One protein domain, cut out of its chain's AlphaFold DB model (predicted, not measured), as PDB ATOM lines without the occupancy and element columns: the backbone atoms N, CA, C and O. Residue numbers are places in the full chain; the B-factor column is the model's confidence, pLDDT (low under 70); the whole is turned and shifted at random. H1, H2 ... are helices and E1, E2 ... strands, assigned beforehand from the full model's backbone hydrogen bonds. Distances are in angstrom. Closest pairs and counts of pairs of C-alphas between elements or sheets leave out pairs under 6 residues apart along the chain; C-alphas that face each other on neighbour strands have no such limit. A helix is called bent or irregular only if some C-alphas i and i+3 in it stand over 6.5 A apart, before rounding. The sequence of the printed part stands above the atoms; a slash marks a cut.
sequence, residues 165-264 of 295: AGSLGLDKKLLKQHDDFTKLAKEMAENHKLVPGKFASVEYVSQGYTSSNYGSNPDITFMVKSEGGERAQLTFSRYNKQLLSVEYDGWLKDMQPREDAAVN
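What this domain is: This is residues 165 to 264 of the 295 residues of an uncharacterized protein of Cohnella sp. AR92 (UniProt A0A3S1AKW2). A twisted sheet of four strands curls round one helix, H1, and a second helix, H2, leaves the last strand as an arm whose residues 254 to 264 stick out from the body. The two long strands E1 and E2 make a hairpin that gives the body its length, and the shorter E3 and E4 carry the sheet on beside E2. The printed part has 100 residues with two named helices and four named strands, along the chain H1, E1, E2, E3, E4, H2; the sheet's order is E1, E2, E3, E4, antiparallel throughout. The class is mixed, helices and strands, with 68 residues in named elements. The whole is compact, with a radius of gyration of the C-alphas of 14.1 A and spans of 38 by 33 by 26 A.

Where its parts are: Start at C-alpha 165, at (216.205, 321.584, 254.049); from there residues 165 to 178 run with no named element, their C-alphas 12 to 19 A from the mean of all C-alphas. Find C-alpha 179 at (217.605, 337.735, 267.154), where H1, residues 179 to 191, begins; it is 18.0 A long. Next comes E1, residues 199 to 212, 35.0 A long, which bends by 61 degrees at residue 204. E2, residues 215 to 226, runs back over 35.4 A. E3 holds residues 231 to 237 and is 20.2 A long, and E4 holds residues 243 to 248 and is 14.2 A long. Directly after it, H2 takes residues 249 to 264, 22.2 A, and ends with C-alpha 264 at (190.311, 343.975, 252.371). H2 has a kink of 32 degrees near residue 256 and is irregular, but only just: C-alphas 254 and 257 are 6.8 A apart.

How they stand to each other: Look first at the sheet, a meander, each strand the antiparallel neighbour of the one before; E1 and E4 are its edge strands and are apart. E1 and E2 form a hairpin at 163 degrees between their directions, where N 203 and O 223 are 2.8 A apart and N 217 and O 210 also 2.8 A, within hydrogen-bond range. In the hairpin of E2 and E3, at 154 degrees, look at N 222 and O 234, 2.8 A apart. In the hairpin of E3 and E4, at 164 degrees, N 233 and O 247 are 2.8 A apart. From edge to edge the strands' lines turn by 59 degrees and the way across the sheet by 44 degrees. H1 is on one face of this sheet, an arrangement in two layers, and the sheet curls round it. The closest C-alphas of H1 and E1 are those of Thr 182 and Val 202, 6.2 A apart; those of H1 and E3 are Ala 185 and Leu 234, 6.6 A. H1 and E4 are near each other. H2 only grazes the sheet, with its residues 249 to 253; its closest C-alpha pair with E3 is Arg 231 and Asp 249, 4.8 A. H1 and H2 are apart. In H1 every O i to N i+4 pair is within hydrogen-bond range, in H2 10 of 12.

The domain as a whole: The two C-alphas farthest apart are those of Asn 213 and Gly 228, 41.7 A, while those of Ala 165 and Asn 264 are 34.3 A apart. Without residues 254 to 264, which stand free, the body spans 39 by 27 by 21 A. The printed part has no cut. The link from H1 to E1, 7 residues, is short, the other links are tight, and there is no long link. The mean pLDDT of the printed part is 92.8, with 82 for H2, and no printed residue is under 70.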
ATOM      1  N   ALA A 165     216.182 320.252 253.435       86.00
ATOM      2  CA  ALA A 165     216.205 321.584 254.049       86.00
ATOM      3  C   ALA A 165     215.572 321.671 255.457       86.00
ATOM      4  O   ALA A 165     215.540 322.737 256.066       86.00
ATOM      5  N   GLY A 166     215.068 320.554 255.987       86.69
ATOM      6  CA  GLY A 166     214.389 320.498 257.277       86.69
ATOM      7  C   GLY A 166     212.891 320.780 257.170       86.69
ATOM      8  O   GLY A 166     212.247 320.439 256.179       86.69
ATOM      9  N   SER A 167     212.310 321.339 258.234       90.38
ATOM     10  CA  SER A 167     210.866 321.583 258.298       90.38
ATOM     11  C   SER A 167     210.464 322.775 257.430       90.38
ATOM     12  O   SER A 167     210.961 323.879 257.627       90.38
ATOM     13  N   LEU A 168     209.512 322.558 256.520       91.19
ATOM     14  CA  LEU A 168     208.919 323.623 255.702       91.19
ATOM     15  C   LEU A 168     207.853 324.424 256.457       91.19
ATOM     16  O   LEU A 168     207.517 325.540 256.076       91.19
ATOM     17  N   GLY A 169     207.320 323.860 257.543       89.19
ATOM     18  CA  GLY A 169     206.275 324.495 258.334       89.19
ATOM     19  C   GLY A 169     206.768 325.714 259.115       89.19
ATOM     20  O   GLY A 169     207.965 325.998 259.207       89.19
ATOM     21  N   LEU A 170     205.812 326.411 259.726       91.62
ATOM     22  CA  LEU A 170     206.079 327.518 260.638       91.62
ATOM     23  C   LEU A 170     206.950 327.054 261.813       91.62
ATOM     24  O   LEU A 170     206.522 326.214 262.613       91.62
ATOM     25  N   ASP A 171     208.133 327.652 261.969       94.38
ATOM     26  CA  ASP A 171     208.928 327.463 263.176       94.38
ATOM     27  C   ASP A 171     208.428 328.425 264.259       94.38
ATOM     28  O   ASP A 171     208.661 329.636 264.236       94.38
ATOM     29  N   LYS A 172     207.715 327.864 265.239       94.62
ATOM     30  CA  LYS A 172     207.147 328.623 266.358       94.62
ATOM     31  C   LYS A 172     208.207 329.212 267.287       94.62
ATOM     32  O   LYS A 172     207.893 330.156 268.006       94.62
ATOM     33  N   LYS A 173     209.427 328.662 267.318       95.69
ATOM     34  CA  LYS A 173     210.520 329.233 268.116       95.69
ATOM     35  C   LYS A 173     210.975 330.545 267.497       95.69
ATOM     36  O   LYS A 173     211.079 331.539 268.209       95.69
ATOM     37  N   LEU A 174     211.112 330.570 266.173       95.12
ATOM     38  CA  LEU A 174     211.490 331.766 265.423       95.12
ATOM     39  C   LEU A 174     210.445 332.887 265.476       95.12
ATOM     40  O   LEU A 174     210.767 333.989 265.080       95.12
ATOM     41  N   LEU A 175     209.236 332.673 266.011       92.06
ATOM     42  CA  LEU A 175     208.305 333.778 266.302       92.06
ATOM     43  C   LEU A 175     208.730 334.636 267.501       92.06
ATOM     44  O   LEU A 175     208.222 335.735 267.681       92.06
ATOM     45  N   LYS A 176     209.584 334.099 268.377       92.75
ATOM     46  CA  LYS A 176     210.028 334.765 269.613       92.75
ATOM     47  C   LYS A 176     211.542 334.855 269.736       92.75
ATOM     48  O   LYS A 176     212.036 335.603 270.564       92.75
ATOM     49  N   GLN A 177     212.261 334.019 268.994       95.25
ATOM     50  CA  GLN A 177     213.701 333.822 269.102       95.25
ATOM     51  C   GLN A 177     214.306 333.926 267.706       95.25
ATOM     52  O   GLN A 177     214.703 332.924 267.117       95.25
ATOM     53  N   HIS A 178     214.313 335.137 267.155       95.75
ATOM     54  CA  HIS A 178     214.818 335.419 265.810       95.75
ATOM     55  C   HIS A 178     215.970 336.435 265.805       95.75
ATOM     56  O   HIS A 178     216.329 336.939 264.744       95.75
ATOM     57  N   ASP A 179     216.572 336.707 266.966       97.00
ATOM     58  CA  ASP A 179     217.605 337.735 267.154       97.00
ATOM     59  C   ASP A 179     218.795 337.567 266.202       97.00
ATOM     60  O   ASP A 179     219.303 338.551 265.668       97.00
ATOM     61  N   ASP A 180     219.193 336.322 265.923       97.44
ATOM     62  CA  ASP A 180     220.245 336.013 264.952       97.44
ATOM     63  C   ASP A 180     219.915 336.552 263.552       97.44
ATOM     64  O   ASP A 180     220.766 337.153 262.903       97.44
ATOM     65  N   PHE A 181     218.680 336.357 263.082       98.38
ATOM     66  CA  PHE A 181     218.252 336.859 261.776       98.38
ATOM     67  C   PHE A 181     217.994 338.364 261.800       98.38
ATOM     68  O   PHE A 181     218.312 339.055 260.838       98.38
ATOM     69  N   THR A 182     217.484 338.894 262.914       98.19
ATOM     70  CA  THR A 182     217.335 340.339 263.114       98.19
ATOM     71  C   THR A 182     218.686 341.049 263.012       98.19
ATOM     72  O   THR A 182     218.794 342.084 262.354       98.19
ATOM     73  N   LYS A 183     219.737 340.468 263.602       98.38
ATOM     74  CA  LYS A 183     221.110 340.966 263.487       98.38
ATOM     75  C   LYS A 183     221.615 340.903 262.045       98.38
ATOM     76  O   LYS A 183     222.142 341.904 261.569       98.38
ATOM     77  N   LEU A 184     221.401 339.788 261.342       98.19
ATOM     78  CA  LEU A 184     221.781 339.658 259.931       98.19
ATOM     79  C   LEU A 184     221.088 340.699 259.046       98.19
ATOM     80  O   LEU A 184     221.744 341.350 258.239       98.19
ATOM     81  N   ALA A 185     219.782 340.907 259.222       98.38
ATOM     82  CA  ALA A 185     219.035 341.908 258.466       98.38
ATOM     83  C   ALA A 185     219.578 343.326 258.700       98.38
ATOM     84  O   ALA A 185     219.753 344.083 257.745       98.38
ATOM     85  N   LYS A 186     219.905 343.667 259.954       98.06
ATOM     86  CA  LYS A 186     220.533 344.948 260.303       98.06
ATOM     87  C   LYS A 186     221.903 345.109 259.640       98.06
ATOM     88  O   LYS A 186     222.151 346.134 259.015       98.06
ATOM     89  N   GLU A 187     222.768 344.103 259.758       97.50
ATOM     90  CA  GLU A 187     224.113 344.127 259.171       97.50
ATOM     91  C   GLU A 187     224.053 344.280 257.648       97.50
ATOM     92  O   GLU A 187     224.770 345.108 257.093       97.50
ATOM     93  N   MET A 188     223.150 343.563 256.971       96.56
ATOM     94  CA  MET A 188     222.951 343.714 255.527       96.56
ATOM     95  C   MET A 188     222.453 345.115 255.160       96.56
ATOM     96  O   MET A 188     222.981 345.727 254.231       96.56
ATOM     97  N   ALA A 189     221.481 345.649 255.904       95.25
ATOM     98  CA  ALA A 189     220.953 346.988 255.664       95.25
ATOM     99  C   ALA A 189     222.027 348.075 255.800       95.25
ATOM    100  O   ALA A 189     222.108 348.960 254.950       95.25
ATOM    101  N   GLU A 190     222.867 347.994 256.833       94.69
ATOM    102  CA  GLU A 190     223.939 348.962 257.086       94.69
ATOM    103  C   GLU A 190     225.095 348.815 256.084       94.69
ATOM    104  O   GLU A 190     225.538 349.811 255.510       94.69
ATOM    105  N   ASN A 191     225.555 347.586 255.826       93.31
ATOM    106  CA  ASN A 191     226.710 347.328 254.958       93.31
ATOM    107  C   ASN A 191     226.435 347.671 253.492       93.31
ATOM    108  O   ASN A 191     227.320 348.179 252.804       93.31
ATOM    109  N   HIS A 192     225.211 347.420 253.022       92.81
ATOM    110  CA  HIS A 192     224.819 347.653 251.631       92.81
ATOM    111  C   HIS A 192     223.960 348.906 251.450       92.81
ATOM    112  O   HIS A 192     223.505 349.165 250.341       92.81
ATOM    113  N   LYS A 193     223.746 349.688 252.520       93.19
ATOM    114  CA  LYS A 193     222.922 350.909 252.511       93.19
ATOM    115  C   LYS A 193     221.551 350.677 251.862       93.19
ATOM    116  O   LYS A 193     221.106 351.462 251.031       93.19
ATOM    117  N   LEU A 194     220.891 349.576 252.236       94.44
ATOM    118  CA  LEU A 194     219.643 349.125 251.595       94.44
ATOM    119  C   LEU A 194     218.466 350.080 251.812       94.44
ATOM    120  O   LEU A 194     217.481 350.025 251.083       94.44
ATOM    121  N   VAL A 195     218.572 350.947 252.818       94.12
ATOM    122  CA  VAL A 195     217.658 352.061 253.046       94.12
ATOM    123  C   VAL A 195     218.461 353.363 253.096       94.12
ATOM    124  O   VAL A 195     219.583 353.367 253.617       94.12
ATOM    125  N   PRO A 196     217.924 354.474 252.567       90.81
ATOM    126  CA  PRO A 196     218.593 355.764 252.628       90.81
ATOM    127  C   PRO A 196     218.676 356.283 254.067       90.81
ATOM    128  O   PRO A 196     217.835 356.000 254.919       90.81
ATOM    129  N   GLY A 197     219.687 357.107 254.332       90.56
ATOM    130  CA  GLY A 197     219.846 357.764 255.626       90.56
ATOM    131  C   GLY A 197     220.217 356.804 256.758       90.56
ATOM    132  O   GLY A 197     220.950 355.834 256.570       90.56
ATOM    133  N   LYS A 198     219.777 357.135 257.973       91.88
ATOM    134  CA  LYS A 198     220.118 356.380 259.179       91.88
ATOM    135  C   LYS A 198     219.144 355.221 259.379       91.88
ATOM    136  O   LYS A 198     217.930 355.406 259.321       91.88
ATOM    137  N   PHE A 199     219.695 354.043 259.652       93.62
ATOM    138  CA  PHE A 199     218.941 352.855 260.040       93.62
ATOM    139  C   PHE A 199     218.123 353.107 261.322       93.62
ATOM    140  O   PHE A 199     218.652 353.658 262.291       93.62
ATOM    141  N   ALA A 200     216.863 352.662 261.342       95.88
ATOM    142  CA  ALA A 200     215.951 352.821 262.475       95.88
ATOM    143  C   ALA A 200     215.550 351.489 263.122       95.88
ATOM    144  O   ALA A 200     215.727 351.321 264.331       95.88
ATOM    145  N   SER A 201     215.004 350.542 262.353       97.56
ATOM    146  CA  SER A 201     214.455 349.299 262.910       97.56
ATOM    147  C   SER A 201     214.577 348.095 261.975       97.56
ATOM    148  O   SER A 201     214.721 348.231 260.760       97.56
ATOM    149  N   VAL A 202     214.509 346.902 262.579       98.12
ATOM    150  CA  VAL A 202     214.236 345.627 261.908       98.12
ATOM    151  C   VAL A 202     212.970 345.038 262.526       98.12
ATOM    152  O   VAL A 202     212.859 344.957 263.748       98.12
ATOM    153  N   GLU A 203     212.043 344.586 261.692       96.81
ATOM    154  CA  GLU A 203     210.778 343.979 262.096       96.81
ATOM    155  C   GLU A 203     210.641 342.595 261.462       96.81
ATOM    156  O   GLU A 203     210.903 342.420 260.273       96.81
ATOM    157  N   TYR A 204     210.230 341.600 262.248       95.38
ATOM    158  CA  TYR A 204     209.836 340.298 261.710       95.38
ATOM    159  C   TYR A 204     208.574 340.459 260.853       95.38
ATOM    160  O   TYR A 204     207.607 341.075 261.302       95.38
ATOM    161  N   VAL A 205     208.569 339.872 259.656       94.75
ATOM    162  CA  VAL A 205     207.420 339.900 258.739       94.75
ATOM    163  C   VAL A 205     206.743 338.537 258.715       94.75
ATOM    164  O   VAL A 205     205.593 338.392 259.130       94.75
ATOM    165  N   SER A 206     207.453 337.515 258.243       93.56
ATOM    166  CA  SER A 206     206.851 336.216 257.956       93.56
ATOM    167  C   SER A 206     207.885 335.090 257.899       93.56
ATOM    168  O   SER A 206     209.093 335.296 258.002       93.56
ATOM    169  N   GLN A 207     207.373 333.867 257.774       94.81
ATOM    170  CA  GLN A 207     208.132 332.676 257.416       94.81
ATOM    171  C   GLN A 207     207.413 331.989 256.264       94.81
ATOM    172  O   GLN A 207     206.180 331.908 256.272       94.81
ATOM    173  N   GLY A 208     208.179 331.432 255.338       92.56
ATOM    174  CA  GLY A 208     207.667 330.690 254.204       92.56
ATOM    175  C   GLY A 208     208.593 329.549 253.813       92.56
ATOM    176  O   GLY A 208     209.371 329.010 254.621       92.56
ATOM    177  N   TYR A 209     208.426 329.132 252.566       93.38
ATOM    178  CA  TYR A 209     209.376 328.297 251.861       93.38
ATOM    179  C   TYR A 209     209.163 328.425 250.355       93.38
ATOM    180  O   TYR A 209     208.041 328.625 249.880       93.38
ATOM    181  N   THR A 210     210.223 328.171 249.601       88.06
ATOM    182  CA  THR A 210     210.159 327.915 248.161       88.06
ATOM    183  C   THR A 210     210.522 326.461 247.868       88.06
ATOM    184  O   THR A 210     211.254 325.818 248.625       88.06
ATOM    185  N   SER A 211     209.976 325.905 246.785       89.38
ATOM    186  CA  SER A 211     210.237 324.527 246.356       89.38
ATOM    187  C   SER A 211     210.401 324.448 244.847       89.38
ATOM    188  O   SER A 211     209.696 325.117 244.098       89.38
ATOM    189  N   SER A 212     211.291 323.566 244.409       88.25
ATOM    190  CA  SER A 212     211.531 323.231 243.009       88.25
ATOM    191  C   SER A 212     211.819 321.733 242.866       88.25
ATOM    192  O   SER A 212     211.857 320.981 243.842       88.25
ATOM    193  N   ASN A 213     212.083 321.282 241.641       88.94
ATOM    194  CA  ASN A 213     212.594 319.934 241.386       88.94
ATOM    195  C   ASN A 213     213.986 319.677 242.007       88.94
ATOM    196  O   ASN A 213     214.412 318.524 242.075       88.94
ATOM    197  N   TYR A 214     214.681 320.716 242.484       88.06
ATOM    198  CA  TYR A 214     215.987 320.616 243.144       88.06
ATOM    199  C   TYR A 214     215.895 320.491 244.674       88.06
ATOM    200  O   TYR A 214     216.876 320.133 245.328       88.06
ATOM    201  N   GLY A 215     214.712 320.713 245.251       91.19
ATOM    202  CA  GLY A 215     214.460 320.604 246.685       91.19
ATOM    203  C   GLY A 215     213.616 321.760 247.201       91.19
ATOM    204  O   GLY A 215     212.840 322.359 246.460       91.19
ATOM    205  N   SER A 216     213.790 322.088 248.475       93.00
ATOM    206  CA  SER A 216     213.054 323.166 249.132       93.00
ATOM    207  C   SER A 216     213.994 324.082 249.901       93.00
ATOM    208  O   SER A 216     215.130 323.715 250.202       93.00
ATOM    209  N   ASN A 217     213.513 325.271 250.231       94.12
ATOM    210  CA  ASN A 217     214.219 326.237 251.050       94.12
ATOM    211  C   ASN A 217     213.216 326.928 251.979       94.12
ATOM    212  O   ASN A 217     212.480 327.796 251.517       94.12
ATOM    213  N   PRO A 218     213.116 326.507 253.252       96.06
ATOM    214  CA  PRO A 218     212.351 327.238 254.245       96.06
ATOM    215  C   PRO A 218     213.026 328.577 254.521       96.06
ATOM    216  O   PRO A 218     214.233 328.628 254.739       96.06
ATOM    217  N   ASP A 219     212.242 329.643 254.580       96.69
ATOM    218  CA  ASP A 219     212.749 331.010 254.658       96.69
ATOM    219  C   ASP A 219     212.073 331.818 255.775       96.69
ATOM    220  O   ASP A 219     211.128 331.363 256.434       96.69
ATOM    221  N   ILE A 220     212.669 332.969 256.077       98.19
ATOM    222  CA  ILE A 220     212.216 333.934 257.075       98.19
ATOM    223  C   ILE A 220     212.490 335.351 256.569       98.19
ATOM    224  O   ILE A 220     213.574 335.632 256.057       98.19
ATOM    225  N   THR A 221     211.515 336.236 256.742       98.50
ATOM    226  CA  THR A 221     211.509 337.568 256.135       98.50
ATOM    227  C   THR A 221     211.446 338.661 257.194       98.50
ATOM    228  O   THR A 221     210.696 338.567 258.171       98.50
ATOM    229  N   PHE A 222     212.230 339.716 256.978       98.44
ATOM    230  CA  PHE A 222     212.319 340.891 257.836       98.44
ATOM    231  C   PHE A 222     212.168 342.171 257.025       98.44
ATOM    232  O   PHE A 222     212.666 342.268 255.909       98.44
ATOM    233  N   MET A 223     211.539 343.173 257.625       98.38
ATOM    234  CA  MET A 223     211.471 344.530 257.104       98.38
ATOM    235  C   MET A 223     212.503 345.382 257.834       98.38
ATOM    236  O   MET A 223     212.482 345.449 259.062       98.38
ATOM    237  N   VAL A 224     213.385 346.052 257.103       97.75
ATOM    238  CA  VAL A 224     214.277 347.080 257.649       97.75
ATOM    239  C   VAL A 224     213.758 348.459 257.270       97.75
ATOM    240  O   VAL A 224     213.187 348.629 256.192       97.75
ATOM    241  N   LYS A 225     213.934 349.441 258.156       97.44
ATOM    242  CA  LYS A 225     213.434 350.808 257.954       97.44
ATOM    243  C   LYS A 225     214.503 351.850 258.255       97.44
ATOM    244  O   LYS A 225     215.282 351.685 259.199       97.44
ATOM    245  N   SER A 226     214.514 352.930 257.483       96.25
ATOM    246  CA  SER A 226     215.244 354.158 257.810       96.25
ATOM    247  C   SER A 226     214.456 355.024 258.804       96.25
ATOM    248  O   SER A 226     213.252 354.845 258.999       96.25
ATOM    249  N   GLU A 227     215.114 356.028 259.391       93.81
ATOM    250  CA  GLU A 227     214.434 357.098 260.142       93.81
ATOM    251  C   GLU A 227     213.501 357.944 259.248       93.81
ATOM    252  O   GLU A 227     212.553 358.544 259.752       93.81
ATOM    253  N   GLY A 228     213.744 357.972 257.930       92.38
ATOM    254  CA  GLY A 228     212.896 358.639 256.931       92.38
ATOM    255  C   GLY A 228     211.635 357.854 256.550       92.38
ATOM    256  O   GLY A 228     210.730 358.406 255.925       92.38
ATOM    257  N   GLY A 229     211.535 356.590 256.974       92.06
ATOM    258  CA  GLY A 229     210.393 355.717 256.717       92.06
ATOM    259  C   GLY A 229     210.493 354.891 255.433       92.06
ATOM    260  O   GLY A 229     209.584 354.105 255.168       92.06
ATOM    261  N   GLU A 230     211.572 355.020 254.659       94.56
ATOM    262  CA  GLU A 230     211.885 354.109 253.556       94.56
ATOM    263  C   GLU A 230     212.227 352.712 254.071       94.56
ATOM    264  O   GLU A 230     212.773 352.537 255.166       94.56
ATOM    265  N   ARG A 231     211.885 351.702 253.269       95.94
ATOM    266  CA  ARG A 231     211.880 350.309 253.708       95.94
ATOM    267  C   ARG A 231     212.614 349.397 252.732       95.94
ATOM    268  O   ARG A 231     212.605 349.634 251.532       95.94
ATOM    269  N   ALA A 232     213.187 348.314 253.236       97.62
ATOM    270  CA  ALA A 232     213.599 347.184 252.409       97.62
ATOM    271  C   ALA A 232     213.190 345.879 253.093       97.62
ATOM    272  O   ALA A 232     213.266 345.761 254.316       97.62
ATOM    273  N   GLN A 233     212.760 344.898 252.312       98.44
ATOM    274  CA  GLN A 233     212.391 343.580 252.810       98.44
ATOM    275  C   GLN A 233     213.490 342.584 252.458       98.44
ATOM    276  O   GLN A 233     213.878 342.466 251.300       98.44
ATOM    277  N   LEU A 234     214.006 341.886 253.467       98.62
ATOM    278  CA  LEU A 234     215.082 340.916 253.334       98.62
ATOM    279  C   LEU A 234     214.567 339.534 253.704       98.62
ATOM    280  O   LEU A 234     214.008 339.347 254.786       98.62
ATOM    281  N   THR A 235     214.826 338.558 252.843       98.56
ATOM    282  CA  THR A 235     214.489 337.157 253.105       98.56
ATOM    283  C   THR A 235     215.757 336.339 253.252       98.56
ATOM    284  O   THR A 235     216.673 336.449 252.439       98.56
ATOM    285  N   PHE A 236     215.808 335.500 254.280       98.38
ATOM    286  CA  PHE A 236     216.932 334.620 254.574       98.38
ATOM    287  C   PHE A 236     216.486 333.166 254.588       98.38
ATOM    288  O   PHE A 236     215.383 332.845 255.033       98.38
ATOM    289  N   SER A 237     217.377 332.264 254.190       96.44
ATOM    290  CA  SER A 237     217.144 330.837 254.377       96.44
ATOM    291  C   SER A 237     217.185 330.479 255.861       96.44
ATOM    292  O   SER A 237     218.164 330.753 256.558       96.44
ATOM    293  N   ARG A 238     216.166 329.766 256.345       96.00
ATOM    294  CA  ARG A 238     216.183 329.137 257.674       96.00
ATOM    295  C   ARG A 238     217.170 327.973 257.754       96.00
ATOM    296  O   ARG A 238     217.543 327.583 258.856       96.00
ATOM    297  N   TYR A 239     217.600 327.431 256.614       94.38
ATOM    298  CA  TYR A 239     218.520 326.299 256.559       94.38
ATOM    299  C   TYR A 239     219.964 326.702 256.882       94.38
ATOM    300  O   TYR A 239     220.597 326.084 257.736       94.38
ATOM    301  N   ASN A 240     220.482 327.746 256.228       94.44
ATOM    302  CA  ASN A 240     221.889 328.153 256.342       94.44
ATOM    303  C   ASN A 240     222.103 329.652 256.618       94.44
ATOM    304  O   ASN A 240     223.247 330.100 256.618       94.44
ATOM    305  N   LYS A 241     221.034 330.422 256.867       96.44
ATOM    306  CA  LYS A 241     221.061 331.875 257.121       96.44
ATOM    307  C   LYS A 241     221.556 332.741 255.955       96.44
ATOM    308  O   LYS A 241     221.795 333.930 256.144       96.44
ATOM    309  N   GLN A 242     221.694 332.180 254.758       95.94
ATOM    310  CA  GLN A 242     222.072 332.937 253.568       95.94
ATOM    311  C   GLN A 242     220.955 333.908 253.167       95.94
ATOM    312  O   GLN A 242     219.774 333.561 253.267       95.94
ATOM    313  N   LEU A 243     221.324 335.109 252.712       97.69
ATOM    314  CA  LEU A 243     220.384 336.051 252.107       97.69
ATOM    315  C   LEU A 243     219.846 335.459 250.797       97.69
ATOM    316  O   LEU A 243     220.619 335.005 249.957       97.69
ATOM    317  N   LEU A 244     218.528 335.475 250.636       96.94
ATOM    318  CA  LEU A 244     217.822 334.977 249.456       96.94
ATOM    319  C   LEU A 244     217.218 336.105 248.632       96.94
ATOM    320  O   LEU A 244     217.189 336.000 247.414       96.94
ATOM    321  N   SER A 245     216.740 337.182 249.255       98.00
ATOM    322  CA  SER A 245     216.242 338.329 248.497       98.00
ATOM    323  C   SER A 245     216.345 339.647 249.231       98.00
ATOM    324  O   SER A 245     216.369 339.692 250.463       98.00
ATOM    325  N   VAL A 246     216.363 340.711 248.430       98.50
ATOM    326  CA  VAL A 246     216.081 342.083 248.838       98.50
ATOM    327  C   VAL A 246     214.999 342.641 247.921       98.50
ATOM    328  O   VAL A 246     215.161 342.657 246.701       98.50
ATOM    329  N   GLU A 247     213.913 343.124 248.509       97.56
ATOM    330  CA  GLU A 247     212.898 343.933 247.837       97.56
ATOM    331  C   GLU A 247     213.001 345.370 248.353       97.56
ATOM    332  O   GLU A 247     212.961 345.616 249.562       97.56
ATOM    333  N   TYR A 248     213.176 346.320 247.440       96.81
ATOM    334  CA  TYR A 248     213.471 347.713 247.769       96.81
ATOM    335  C   TYR A 248     212.196 348.538 247.945       96.81
ATOM    336  O   TYR A 248     211.120 348.175 247.472       96.81
ATOM    337  N   ASP A 249     212.329 349.701 248.583       94.75
ATOM    338  CA  ASP A 249     211.210 350.576 248.952       94.75
ATOM    339  C   ASP A 249     210.263 350.887 247.787       94.75
ATOM    340  O   ASP A 249     209.044 350.860 247.950       94.75
ATOM    341  N   GLY A 250     210.817 351.133 246.595       91.06
ATOM    342  CA  GLY A 250     210.020 351.370 245.397       91.06
ATOM    343  C   GLY A 250     209.089 350.198 245.081       91.06
ATOM    344  O   GLY A 250     207.910 350.416 244.803       91.06
ATOM    345  N   TRP A 251     209.600 348.965 245.148       90.31
ATOM    346  CA  TRP A 251     208.803 347.754 244.943       90.31
ATOM    347  C   TRP A 251     207.712 347.620 245.997       90.31
ATOM    348  O   TRP A 251     206.538 347.474 245.660       90.31
ATOM    349  N   LEU A 252     208.082 347.773 247.267       90.88
ATOM    350  CA  LEU A 252     207.152 347.653 248.388       90.88
ATOM    351  C   LEU A 252     206.021 348.689 248.315       90.88
ATOM    352  O   LEU A 252     204.871 348.371 248.605       90.88
ATOM    353  N   LYS A 253     206.319 349.925 247.901       91.06
ATOM    354  CA  LYS A 253     205.312 350.984 247.724       91.06
ATOM    355  C   LYS A 253     204.315 350.671 246.615       91.06
ATOM    356  O   LYS A 253     203.137 350.971 246.782       91.06
ATOM    357  N   ASP A 254     204.766 350.067 245.521       85.88
ATOM    358  CA  ASP A 254     203.879 349.714 244.411       85.88
ATOM    359  C   ASP A 254     203.071 348.436 244.701       85.88
ATOM    360  O   ASP A 254     201.948 348.293 244.213       85.88
ATOM    361  N   MET A 255     203.590 347.533 245.545       83.50
ATOM    362  CA  MET A 255     202.875 346.325 245.977       83.50
ATOM    363  C   MET A 255     201.868 346.572 247.104       83.50
ATOM    364  O   MET A 255     200.810 345.943 247.105       83.50
ATOM    365  N   GLN A 256     202.132 347.516 248.014       82.94
ATOM    366  CA  GLN A 256     201.286 347.771 249.189       82.94
ATOM    367  C   GLN A 256     199.789 347.937 248.853       82.94
ATOM    368  O   GLN A 256     198.978 347.247 249.467       82.94
ATOM    369  N   PRO A 257     199.370 348.751 247.858       79.62
ATOM    370  CA  PRO A 257     197.946 348.908 247.552       79.62
ATOM    371  C   PRO A 257     197.280 347.603 247.098       79.62
ATOM    372  O   PRO A 257     196.081 347.413 247.298       79.62
ATOM    373  N   ARG A 258     198.043 346.696 246.475       75.75
ATOM    374  CA  ARG A 258     197.551 345.391 246.016       75.75
ATOM    375  C   ARG A 258     197.367 344.439 247.181       75.75
ATOM    376  O   ARG A 258     196.355 343.744 247.242       75.75
ATOM    377  N   GLU A 259     198.335 344.418 248.090       74.94
ATOM    378  CA  GLU A 259     198.251 343.640 249.321       74.94
ATOM    379  C   GLU A 259     197.070 344.115 250.169       74.94
ATOM    380  O   GLU A 259     196.237 343.302 250.565       74.94
ATOM    381  N   ASP A 260     196.920 345.431 250.340       76.25
ATOM    382  CA  ASP A 260     195.806 346.034 251.069       76.25
ATOM    383  C   ASP A 260     194.461 345.686 250.413       76.25
ATOM    384  O   ASP A 260     193.521 345.269 251.091       76.25
ATOM    385  N   ALA A 261     194.359 345.783 249.082       77.19
ATOM    386  CA  ALA A 261     193.150 345.406 248.351       77.19
ATOM    387  C   ALA A 261     192.820 343.909 248.495       77.19
ATOM    388  O   ALA A 261     191.652 343.543 248.655       77.19
ATOM    389  N   ALA A 262     193.831 343.037 248.468       73.56
ATOM    390  CA  ALA A 262     193.649 341.602 248.655       73.56
ATOM    391  C   ALA A 262     193.181 341.273 250.081       73.56
ATOM    392  O   ALA A 262     192.227 340.510 250.249       73.56
ATOM    393  N   VAL A 263     193.799 341.882 251.100       75.12
ATOM    394  CA  VAL A 263     193.411 341.719 252.509       75.12
ATOM    395  C   VAL A 263     191.988 342.220 252.738       75.12
ATOM    396  O   VAL A 263     191.175 341.489 253.305       75.12
ATOM    397  N   ASN A 264     191.653 343.410 252.238       74.88
ATOM    398  CA  ASN A 264     190.311 343.975 252.371       74.88
ATOM    399  C   ASN A 264     189.263 343.103 251.666       74.88
ATOM    400  O   ASN A 264     188.228 342.803 252.250       74.88
TER     401      ASN A 264